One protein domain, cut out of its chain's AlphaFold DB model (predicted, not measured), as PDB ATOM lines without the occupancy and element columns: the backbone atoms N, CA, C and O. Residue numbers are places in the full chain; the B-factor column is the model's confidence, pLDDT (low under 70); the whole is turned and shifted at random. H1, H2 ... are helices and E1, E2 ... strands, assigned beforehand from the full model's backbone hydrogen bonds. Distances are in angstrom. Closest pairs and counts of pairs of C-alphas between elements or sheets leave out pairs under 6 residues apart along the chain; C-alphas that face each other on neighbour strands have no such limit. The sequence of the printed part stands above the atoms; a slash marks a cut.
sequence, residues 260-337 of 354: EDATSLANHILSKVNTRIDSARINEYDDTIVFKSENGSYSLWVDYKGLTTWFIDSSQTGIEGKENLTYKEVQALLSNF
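AT A GLANCE: This is residues 260 to 337 of the 354 residues of the protein "VanZ domain-containing protein" of bioreactor metagenome (UniProt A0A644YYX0). A twisted sheet of four strands has one helix, H1, over one of its faces and no named helix over the other; beyond the edge strand E4 a long loop sticks out with residues 317 to 326 and ends in a second helix, H2, that stands free of this body. The 78 printed residues hold two named helices and four named strands, in the order H1 E1 E2 E3 E4 H2. The sheet's order is E1 E2 E3 E4, antiparallel throughout, and the class is mixed, helices and strands. The whole is only just compact, close to loose, with a radius of gyration of the C-alphas of 13.6 A and spans of 38 by 26 by 20 A, the free arm making much of the length.

HOW THE PARTS SIT: H1, residues 260 to 272, is on the sheet formed by E1, residues 277 to 284, E2, residues 288 to 293, E3, residues 298 to 303, and E4, residues 309 to 313. Its height over the sheet is 8.9 A, and it lies over E2 and E3, only just slantwise to the strands, at 32 degrees to E2 on the local plane. Together they form two layers, a helix on one face of a sheet. The closest C-alphas of H1 and E3 are those of Ala 262 and Val 302, 5.9 A apart; those of H1 and E1 are Asn 267 and Ile 277, 6.3 A apart. H1 and E4 are near each other, with 7 pairs of C-alphas within 10 A. The strands form a meander, each the antiparallel neighbour of the one before. E1 bends by 97 degrees at residue 280. In the hairpin of E1 and E2, N 278 and O 292 are 2.8 A apart, within hydrogen-bond range. In that of E2 and E3, N 291 and O 300 are 2.8 A apart; in that of E3 and E4, N 312 and O 299 are 2.8 A apart. H2, residues 327 to 335, is not on the sheet and is apart from H1. Each O i to N i+4 pair is within range in H2, and 8 of 9 in H1.

IN THESE COORDINATES: H1 begins at C-alpha 260, (-114.086, -74.721, 107.063), and measures 18.9 A from first to last C-alpha. E1 measures 13.3 A, E2 and E3 16.6 A each, and E4 13.2 A, ending at C-alpha 313, (-112.357, -52.435, 112.702). H2 measures 12.1 A and ends at C-alpha 335, (-96.838, -58.408, 108.129).

THE WHOLE: The two C-alphas farthest apart, those of Ala 280 and Thr 326, are 39.5 A apart. The link from E4 to H2, 13 residues, is long; the others are tight. The printed part has no cut, and no printed residue is under 70 in pLDDT.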
ATOM      1  N   GLU A 260    -115.153 -74.404 106.126       96.12
ATOM      2  CA  GLU A 260    -114.086 -74.721 107.063       96.12
ATOM      3  C   GLU A 260    -112.843 -73.871 106.773       96.12
ATOM      4  O   GLU A 260    -112.299 -73.275 107.703       96.12
ATOM      5  N   ASP A 261    -112.467 -73.723 105.499       96.56
ATOM      6  CA  ASP A 261    -111.346 -72.868 105.080       96.56
ATOM      7  C   ASP A 261    -111.595 -71.406 105.458       96.56
ATOM      8  O   ASP A 261    -110.757 -70.772 106.101       96.56
ATOM      9  N   ALA A 262    -112.788 -70.888 105.150       96.38
ATOM     10  CA  ALA A 262    -113.166 -69.521 105.489       96.38
ATOM     11  C   ALA A 262    -113.197 -69.278 107.010       96.38
ATOM     12  O   ALA A 262    -112.764 -68.232 107.495       96.38
ATOM     13  N   THR A 263    -113.667 -70.260 107.786       96.50
ATOM     14  CA  THR A 263    -113.689 -70.193 109.258       96.50
ATOM     15  C   THR A 263    -112.280 -70.263 109.848       96.50
ATOM     16  O   THR A 263    -111.981 -69.574 110.824       96.50
ATOM     17  N   SER A 264    -111.404 -71.084 109.268       96.25
ATOM     18  CA  SER A 264    -109.996 -71.178 109.656       96.25
ATOM     19  C   SER A 264    -109.279 -69.847 109.424       96.25
ATOM     20  O   SER A 264    -108.682 -69.300 110.353       96.25
ATOM     21  N   LEU A 265    -109.437 -69.268 108.229       95.38
ATOM     22  CA  LEU A 265    -108.878 -67.964 107.877       95.38
ATOM     23  C   LEU A 265    -109.394 -66.853 108.802       95.38
ATOM     24  O   LEU A 265    -108.617 -66.042 109.302       95.38
ATOM     25  N   ALA A 266    -110.694 -66.848 109.098       95.81
ATOM     26  CA  ALA A 266    -111.277 -65.864 109.998       95.81
ATOM     27  C   ALA A 266    -110.730 -65.953 111.428       95.81
ATOM     28  O   ALA A 266    -110.410 -64.927 112.028       95.81
ATOM     29  N   ASN A 267    -110.577 -67.165 111.972       95.69
ATOM     30  CA  ASN A 267    -109.940 -67.351 113.276       95.69
ATOM     31  C   ASN A 267    -108.477 -66.900 113.255       95.69
ATOM     32  O   ASN A 267    -108.029 -66.260 114.205       95.69
ATOM     33  N   HIS A 268    -107.751 -67.204 112.178       95.06
ATOM     34  CA  HIS A 268    -106.366 -66.787 112.012       95.06
ATOM     35  C   HIS A 268    -106.234 -65.255 112.056       95.06
ATOM     36  O   HIS A 268    -105.505 -64.737 112.897       95.06
ATOM     37  N   ILE A 269    -107.013 -64.524 111.254       94.44
ATOM     38  CA  ILE A 269    -106.986 -63.051 111.221       94.44
ATOM     39  C   ILE A 269    -107.403 -62.453 112.570       94.44
ATOM     40  O   ILE A 269    -106.727 -61.571 113.099       94.44
ATOM     41  N   LEU A 270    -108.488 -62.946 113.177       94.69
ATOM     42  CA  LEU A 270    -108.961 -62.427 114.466       94.69
ATOM     43  C   LEU A 270    -107.974 -62.697 115.611       94.69
ATOM     44  O   LEU A 270    -107.884 -61.890 116.541       94.69
ATOM     45  N   SER A 271    -107.183 -63.770 115.526       94.50
ATOM     46  CA  SER A 271    -106.138 -64.054 116.512       94.50
ATOM     47  C   SER A 271    -105.063 -62.962 116.557       94.50
ATOM     48  O   SER A 271    -104.575 -62.642 117.640       94.50
ATOM     49  N   LYS A 272    -104.767 -62.306 115.421       94.06
ATOM     50  CA  LYS A 272    -103.792 -61.202 115.326       94.06
ATOM     51  C   LYS A 272    -104.233 -59.950 116.080       94.06
ATOM     52  O   LYS A 272    -103.400 -59.181 116.545       94.06
ATOM     53  N   VAL A 273    -105.542 -59.783 116.271       92.44
ATOM     54  CA  VAL A 273    -106.144 -58.699 117.064       92.44
ATOM     55  C   VAL A 273    -106.663 -59.181 118.425       92.44
ATOM     56  O   VAL A 273    -107.513 -58.534 119.039       92.44
ATOM     57  N   ASN A 274    -106.138 -60.310 118.920       94.12
ATOM     58  CA  ASN A 274    -106.430 -60.883 120.238       94.12
ATOM     59  C   ASN A 274    -107.926 -61.126 120.494       94.12
ATOM     60  O   ASN A 274    -108.438 -60.905 121.594       94.12
ATOM     61  N   THR A 275    -108.651 -61.582 119.475       94.81
ATOM     62  CA  THR A 275    -110.056 -61.965 119.612       94.81
ATOM     63  C   THR A 275    -110.347 -63.264 118.866       94.81
ATOM     64  O   THR A 275    -109.472 -63.868 118.251       94.81
ATOM     65  N   ARG A 276    -111.590 -63.727 118.957       95.44
ATOM     66  CA  ARG A 276    -112.080 -64.928 118.278       95.44
ATOM     67  C   ARG A 276    -113.461 -64.673 117.699       95.44
ATOM     68  O   ARG A 276    -114.106 -63.669 118.020       95.44
ATOM     69  N   ILE A 277    -113.893 -65.580 116.833       96.06
ATOM     70  CA  ILE A 277    -115.225 -65.544 116.235       96.06
ATOM     71  C   ILE A 277    -116.280 -65.677 117.338       96.06
ATOM     72  O   ILE A 277    -116.216 -66.583 118.167       96.06
ATOM     73  N   ASP A 278    -117.285 -64.808 117.308       94.88
ATOM     74  CA  ASP A 278    -118.525 -64.998 118.053       94.88
ATOM     75  C   ASP A 278    -119.403 -66.022 117.322       94.88
ATOM     76  O   ASP A 278    -120.067 -65.711 116.327       94.88
ATOM     77  N   SER A 279    -119.433 -67.251 117.838       91.19
ATOM     78  CA  SER A 279    -120.235 -68.351 117.289       91.19
ATOM     79  C   SER A 279    -121.736 -68.041 117.205       91.19
ATOM     80  O   SER A 279    -122.438 -68.656 116.402       91.19
ATOM     81  N   ALA A 280    -122.257 -67.095 117.998       90.69
ATOM     82  CA  ALA A 280    -123.659 -66.680 117.944       90.69
ATOM     83  C   ALA A 280    -123.940 -65.645 116.838       90.69
ATOM     84  O   ALA A 280    -125.104 -65.388 116.516       90.69
ATOM     85  N   ARG A 281    -122.899 -65.047 116.245       89.75
ATOM     86  CA  ARG A 281    -122.993 -63.959 115.258       89.75
ATOM     87  C   ARG A 281    -122.276 -64.284 113.947       89.75
ATOM     88  O   ARG A 281    -121.606 -63.434 113.364       89.75
ATOM     89  N   ILE A 282    -122.490 -65.499 113.454       91.94
ATOM     90  CA  ILE A 282    -122.041 -65.932 112.129       91.94
ATOM     91  C   ILE A 282    -123.175 -65.761 111.116       91.94
ATOM     92  O   ILE A 282    -124.320 -66.158 111.338       91.94
ATOM     93  N   ASN A 283    -122.851 -65.151 109.983       89.50
ATOM     94  CA  ASN A 283    -123.787 -64.816 108.925       89.50
ATOM     95  C   ASN A 283    -123.355 -65.458 107.605       89.50
ATOM     96  O   ASN A 283    -122.570 -64.889 106.857       89.50
ATOM     97  N   GLU A 284    -123.936 -66.613 107.295       89.38
ATOM     98  CA  GLU A 284    -123.634 -67.384 106.082       89.38
ATOM     99  C   GLU A 284    -124.487 -66.955 104.882       89.38
ATOM    100  O   GLU A 284    -125.716 -66.854 104.973       89.38
ATOM    101  N   TYR A 285    -123.839 -66.718 103.748       85.62
ATOM    102  CA  TYR A 285    -124.446 -66.459 102.444       85.62
ATOM    103  C   TYR A 285    -124.025 -67.541 101.440       85.62
ATOM    104  O   TYR A 285    -123.311 -68.479 101.789       85.62
ATOM    105  N   ASP A 286    -124.539 -67.449 100.211       83.81
ATOM    106  CA  ASP A 286    -124.311 -68.471  99.183       83.81
ATOM    107  C   ASP A 286    -122.829 -68.502  98.731       83.81
ATOM    108  O   ASP A 286    -122.311 -69.570  98.424       83.81
ATOM    109  N   ASP A 287    -122.145 -67.354  98.733       88.19
ATOM    110  CA  ASP A 287    -120.769 -67.150  98.248       88.19
ATOM    111  C   ASP A 287    -119.799 -66.594  99.307       88.19
ATOM    112  O   ASP A 287    -118.595 -66.552  99.071       88.19
ATOM    113  N   THR A 288    -120.320 -66.186 100.464       92.88
ATOM    114  CA  THR A 288    -119.595 -65.411 101.477       92.88
ATOM    115  C   THR A 288    -120.024 -65.826 102.874       92.88
ATOM    116  O   THR A 288    -121.198 -66.118 103.119       92.88
ATOM    117  N   ILE A 289    -119.117 -65.761 103.840       95.31
ATOM    118  CA  ILE A 289    -119.440 -65.873 105.262       95.31
ATOM    119  C   ILE A 289    -118.968 -64.627 106.005       95.31
ATOM    120  O   ILE A 289    -117.887 -64.103 105.761       95.31
ATOM    121  N   VAL A 290    -119.818 -64.123 106.898       95.38
ATOM    122  CA  VAL A 290    -119.538 -62.918 107.680       95.38
ATOM    123  C   VAL A 290    -119.432 -63.281 109.148       95.38
ATOM    124  O   VAL A 290    -120.382 -63.805 109.738       95.38
ATOM    125  N   PHE A 291    -118.290 -62.964 109.737       96.31
ATOM    126  CA  PHE A 291    -117.962 -63.207 111.130       96.31
ATOM    127  C   PHE A 291    -117.947 -61.893 111.907       96.31
ATOM    128  O   PHE A 291    -117.491 -60.859 111.418       96.31
ATOM    129  N   LYS A 292    -118.429 -61.943 113.147       96.12
ATOM    130  CA  LYS A 292    -118.244 -60.893 114.152       96.12
ATOM    131  C   LYS A 292    -117.276 -61.396 115.210       96.12
ATOM    132  O   LYS A 292    -117.308 -62.577 115.554       96.12
ATOM    133  N   SER A 293    -116.446 -60.510 115.743       95.69
ATOM    134  CA  SER A 293    -115.633 -60.824 116.918       95.69
ATOM    135  C   SER A 293    -116.479 -60.861 118.193       95.69
ATOM    136  O   SER A 293    -117.485 -60.155 118.302       95.69
ATOM    137  N   GLU A 294    -116.044 -61.626 119.197       94.12
ATOM    138  CA  GLU A 294    -116.710 -61.679 120.510       94.12
ATOM    139  C   GLU A 294    -116.776 -60.326 121.223       94.12
ATOM    140  O   GLU A 294    -117.769 -60.015 121.879       94.12
ATOM    141  N   ASN A 295    -115.745 -59.494 121.074       91.75
ATOM    142  CA  ASN A 295    -115.745 -58.140 121.634       91.75
ATOM    143  C   ASN A 295    -116.637 -57.160 120.841       91.75
ATOM    144  O   ASN A 295    -116.842 -56.031 121.274       91.75
ATOM    145  N   GLY A 296    -117.169 -57.577 119.687       89.06
ATOM    146  CA  GLY A 296    -118.055 -56.789 118.833       89.06
ATOM    147  C   GLY A 296    -117.378 -55.717 117.975       89.06
ATOM    148  O   GLY A 296    -118.067 -55.137 117.131       89.06
ATOM    149  N   SER A 297    -116.075 -55.475 118.149       92.31
ATOM    150  CA  SER A 297    -115.330 -54.411 117.461       92.31
ATOM    151  C   SER A 297    -115.018 -54.729 116.002       92.31
ATOM    152  O   SER A 297    -114.947 -53.816 115.188       92.31
ATOM    153  N   TYR A 298    -114.873 -56.004 115.644       94.38
ATOM    154  CA  TYR A 298    -114.418 -56.411 114.320       94.38
ATOM    155  C   TYR A 298    -115.513 -57.144 113.555       94.38
ATOM    156  O   TYR A 298    -116.303 -57.913 114.116       94.38
ATOM    157  N   SER A 299    -115.570 -56.890 112.252       95.38
ATOM    158  CA  SER A 299    -116.404 -57.636 111.312       95.38
ATOM    159  C   SER A 299    -115.548 -58.086 110.138       95.38
ATOM    160  O   SER A 299    -114.749 -57.309 109.624       95.38
ATOM    161  N   LEU A 300    -115.707 -59.344 109.744       95.56
ATOM    162  CA  LEU A 300    -114.889 -59.979 108.723       95.56
ATOM    163  C   LEU A 300    -115.779 -60.688 107.709       95.56
ATOM    164  O   LEU A 300    -116.563 -61.551 108.091       95.56
ATOM    165  N   TRP A 301    -115.652 -60.341 106.436       97.06
ATOM    166  CA  TRP A 301    -116.278 -61.050 105.326       97.06
ATOM    167  C   TRP A 301    -115.207 -61.907 104.675       97.06
ATOM    168  O   TRP A 301    -114.120 -61.405 104.411       97.06
ATOM    169  N   VAL A 302    -115.512 -63.175 104.437       96.62
ATOM    170  CA  VAL A 302    -114.645 -64.087 103.695       96.62
ATOM    171  C   VAL A 302    -115.466 -64.679 102.561       96.62
ATOM    172  O   VAL A 302    -116.413 -65.433 102.810       96.62
ATOM    173  N   ASP A 303    -115.124 -64.320 101.329       95.31
ATOM    174  CA  ASP A 303    -115.730 -64.897 100.135       95.31
ATOM    175  C   ASP A 303    -115.087 -66.258  99.869       95.31
ATOM    176  O   ASP A 303    -113.871 -66.418  99.958       95.31
ATOM    177  N   TYR A 304    -115.875 -67.264  99.493       93.56
ATOM    178  CA  TYR A 304    -115.324 -68.583  99.171       93.56
ATOM    179  C   TYR A 304    -114.394 -68.521  97.958       93.56
ATOM    180  O   TYR A 304    -113.407 -69.251  97.888       93.56
ATOM    181  N   LYS A 305    -114.683 -67.637  96.999       91.62
ATOM    182  CA  LYS A 305    -113.857 -67.457  95.806       91.62
ATOM    183  C   LYS A 305    -112.576 -66.706  96.166       91.62
ATOM    184  O   LYS A 305    -112.612 -65.543  96.533       91.62
ATOM    185  N   GLY A 306    -111.440 -67.376  96.022       92.81
ATOM    186  CA  GLY A 306    -110.115 -66.837  96.317       92.81
ATOM    187  C   GLY A 306    -109.841 -66.605  97.802       92.81
ATOM    188  O   GLY A 306    -108.795 -66.049  98.114       92.81
ATOM    189  N   LEU A 307    -110.761 -66.994  98.701       93.94
ATOM    190  CA  LEU A 307    -110.714 -66.631 100.122       93.94
ATOM    191  C   LEU A 307    -110.513 -65.117 100.326       93.94
ATOM    192  O   LEU A 307    -109.851 -64.678 101.272       93.94
ATOM    193  N   THR A 308    -111.070 -64.305  99.417       93.81
ATOM    194  CA  THR A 308    -110.950 -62.851  99.492       93.81
ATOM    195  C   THR A 308    -111.629 -62.356 100.748       93.81
ATOM    196  O   THR A 308    -112.707 -62.814 101.127       93.81
ATOM    197  N   THR A 309    -110.949 -61.450 101.439       93.81
ATOM    198  CA  THR A 309    -111.305 -61.102 102.804       93.81
ATOM    199  C   THR A 309    -111.447 -59.597 102.947       93.81
ATOM    200  O   THR A 309    -110.571 -58.841 102.537       93.81
ATOM    201  N   TRP A 310    -112.544 -59.164 103.564       93.62
ATOM    202  CA  TRP A 310    -112.779 -57.775 103.935       93.62
ATOM    203  C   TRP A 310    -112.840 -57.668 105.455       93.62
ATOM    204  O   TRP A 310    -113.706 -58.274 106.082       93.62
ATOM    205  N   PHE A 311    -111.941 -56.898 106.060       91.31
ATOM    206  CA  PHE A 311    -111.841 -56.731 107.510       91.31
ATOM    207  C   PHE A 311    -112.176 -55.290 107.896       91.31
ATOM    208  O   PHE A 311    -111.593 -54.350 107.366       91.31
ATOM    209  N   ILE A 312    -113.116 -55.115 108.824       91.12
ATOM    210  CA  ILE A 312    -113.493 -53.807 109.366       91.12
ATOM    211  C   ILE A 312    -113.243 -53.803 110.864       91.12
ATOM    212  O   ILE A 312    -113.848 -54.588 111.602       91.12
ATOM    213  N   ASP A 313    -112.431 -52.849 111.309       90.75
ATOM    214  CA  ASP A 313    -112.357 -52.435 112.702       90.75
ATOM    215  C   ASP A 313    -113.328 -51.276 112.947       90.75
ATOM    216  O   ASP A 313    -113.092 -50.128 112.573       90.75
ATOM    217  N   SER A 314    -114.443 -51.582 113.606       87.88
ATOM    218  CA  SER A 314    -115.464 -50.586 113.924       87.88
ATOM    219  C   SER A 314    -114.972 -49.562 114.950       87.88
ATOM    220  O   SER A 314    -115.527 -48.466 115.000       87.88
ATOM    221  N   SER A 315    -113.939 -49.879 115.743       83.44
ATOM    222  CA  SER A 315    -113.361 -48.952 116.723       83.44
ATOM    223  C   SER A 315    -112.591 -47.795 116.080       83.44
ATOM    224  O   SER A 315    -112.457 -46.747 116.703       83.44
ATOM    225  N   GLN A 316    -112.158 -47.957 114.827       81.50
ATOM    226  CA  GLN A 316    -111.441 -46.936 114.055       81.50
ATOM    227  C   GLN A 316    -112.362 -46.124 113.136       81.50
ATOM    228  O   GLN A 316    -111.903 -45.250 112.404       81.50
ATOM    229  N   THR A 317    -113.673 -46.383 113.158       77.38
ATOM    230  CA  THR A 317    -114.618 -45.671 112.290       77.38
ATOM    231  C   THR A 317    -114.625 -44.180 112.635       77.38
ATOM    232  O   THR A 317    -115.036 -43.800 113.730       77.38
ATOM    233  N   GLY A 318    -114.202 -43.336 111.689       74.31
ATOM    234  CA  GLY A 318    -114.128 -41.882 111.869       74.31
ATOM    235  C   GLY A 318    -112.861 -41.383 112.572       74.31
ATOM    236  O   GLY A 318    -112.793 -40.202 112.901       74.31
ATOM    237  N   ILE A 319    -111.874 -42.254 112.802       78.81
ATOM    238  CA  ILE A 319    -110.534 -41.865 113.247       78.81
ATOM    239  C   ILE A 319    -109.656 -41.718 112.003       78.81
ATOM    240  O   ILE A 319    -109.521 -42.659 111.223       78.81
ATOM    241  N   GLU A 320    -109.066 -40.539 111.811       72.94
ATOM    242  CA  GLU A 320    -108.091 -40.327 110.738       72.94
ATOM    243  C   GLU A 320    -106.815 -41.124 111.034       72.94
ATOM    244  O   GLU A 320    -106.223 -41.027 112.113       72.94
ATOM    245  N   GLY A 321    -106.418 -41.958 110.071       74.31
ATOM    246  CA  GLY A 321    -105.179 -42.719 110.133       74.31
ATOM    247  C   GLY A 321    -103.942 -41.837 109.937       74.31
ATOM    248  O   GLY A 321    -104.025 -40.656 109.613       74.31
ATOM    249  N   LYS A 322    -102.757 -42.430 110.109       79.19
ATOM    250  CA  LYS A 322    -101.493 -41.762 109.779       79.19
ATOM    251  C   LYS A 322    -101.362 -41.639 108.254       79.19
ATOM    252  O   LYS A 322    -101.320 -42.655 107.566       79.19
ATOM    253  N   GLU A 323    -101.263 -40.412 107.754       79.88
ATOM    254  CA  GLU A 323    -101.028 -40.118 106.334       79.88
ATOM    255  C   GLU A 323     -99.554 -40.299 105.933       79.88
ATOM    256  O   GLU A 323     -98.658 -40.262 106.784       79.88
ATOM    257  N   ASN A 324     -99.294 -40.421 104.625       80.25
ATOM    258  CA  ASN A 324     -97.945 -40.437 104.043       80.25
ATOM    259  C   ASN A 324     -97.039 -41.568 104.568       80.25
ATOM    260  O   ASN A 324     -95.831 -41.384 104.739       80.25
ATOM    261  N   LEU A 325     -97.613 -42.746 104.833       83.00
ATOM    262  CA  LEU A 325     -96.841 -43.936 105.185       83.00
ATOM    263  C   LEU A 325     -95.936 -44.360 104.022       83.00
ATOM    264  O   LEU A 325     -96.355 -44.435 102.868       83.00
ATOM    265  N   THR A 326     -94.689 -44.685 104.342       85.81
ATOM    266  CA  THR A 326     -93.757 -45.287 103.387       85.81
ATOM    267  C   THR A 326     -94.143 -46.739 103.099       85.81
ATOM    268  O   THR A 326     -94.709 -47.424 103.952       85.81
ATOM    269  N   TYR A 327     -93.759 -47.257 101.927       85.06
ATOM    270  CA  TYR A 327     -93.995 -48.660 101.560       85.06
ATOM    271  C   TYR A 327     -93.515 -49.651 102.634       85.06
ATOM    272  O   TYR A 327     -94.229 -50.585 102.985       85.06
ATOM    273  N   LYS A 328     -92.342 -49.397 103.233       86.25
ATOM    274  CA  LYS A 328     -91.791 -50.224 104.319       86.25
ATOM    275  C   LYS A 328     -92.632 -50.179 105.594       86.25
ATOM    276  O   LYS A 328     -92.734 -51.190 106.282       86.25
ATOM    277  N   GLU A 329     -93.217 -49.029 105.927       87.94
ATOM    278  CA  GLU A 329     -94.127 -48.922 107.071       87.94
ATOM    279  C   GLU A 329     -95.430 -49.686 106.808       87.94
ATOM    280  O   GLU A 329     -95.887 -50.410 107.688       87.94
ATOM    281  N   VAL A 330     -95.996 -49.588 105.598       87.06
ATOM    282  CA  VAL A 330     -97.191 -50.358 105.207       87.06
ATOM    283  C   VAL A 330     -96.904 -51.860 105.236       87.06
ATOM    284  O   VAL A 330     -97.668 -52.614 105.832       87.06
ATOM    285  N   GLN A 331     -95.780 -52.290 104.659       88.12
ATOM    286  CA  GLN A 331     -95.345 -53.685 104.682       88.12
ATOM    287  C   GLN A 331     -95.215 -54.196 106.123       88.12
ATOM    288  O   GLN A 331     -95.794 -55.224 106.451       88.12
ATOM    289  N   ALA A 332     -94.555 -53.447 107.012       88.94
ATOM    290  CA  ALA A 332     -94.421 -53.825 108.419       88.94
ATOM    291  C   ALA A 332     -95.773 -53.926 109.153       88.94
ATOM    292  O   ALA A 332     -95.946 -54.795 110.007       88.94
ATOM    293  N   LEU A 333     -96.738 -53.057 108.829       88.50
ATOM    294  CA  LEU A 333     -98.086 -53.119 109.397       88.50
ATOM    295  C   LEU A 333     -98.848 -54.361 108.923       88.50
ATOM    296  O   LEU A 333     -99.465 -55.038 109.745       88.50
ATOM    297  N   LEU A 334     -98.785 -54.672 107.628       89.06
ATOM    298  CA  LEU A 334     -99.468 -55.817 107.023       89.06
ATOM    299  C   LEU A 334     -98.830 -57.161 107.398       89.06
ATOM    300  O   LEU A 334     -99.555 -58.132 107.607       89.06
ATOM    301  N   SER A 335     -97.514 -57.210 107.615       90.06
ATOM    302  CA  SER A 335     -96.838 -58.408 108.129       90.06
ATOM    303  C   SER A 335     -97.345 -58.830 109.514       90.06
ATOM    304  O   SER A 335     -97.303 -60.013 109.836       90.06
ATOM    305  N   ASN A 336     -97.906 -57.919 110.324       88.94
ATOM    306  CA  ASN A 336     -98.565 -58.305 111.584       88.94
ATOM    307  C   ASN A 336     -99.808 -59.182 111.358       88.94
ATOM    308  O   ASN A 336    -100.235 -59.898 112.265       88.94
ATOM    309  N   PHE A 337    -100.383 -59.127 110.158       88.56
ATOM    310  CA  PHE A 337    -101.507 -59.943 109.711       88.56
ATOM    311  C   PHE A 337    -101.072 -61.119 108.825       88.56
ATOM    312  O   PHE A 337    -101.931 -61.752 108.221       88.56
TER     313      PHE A 337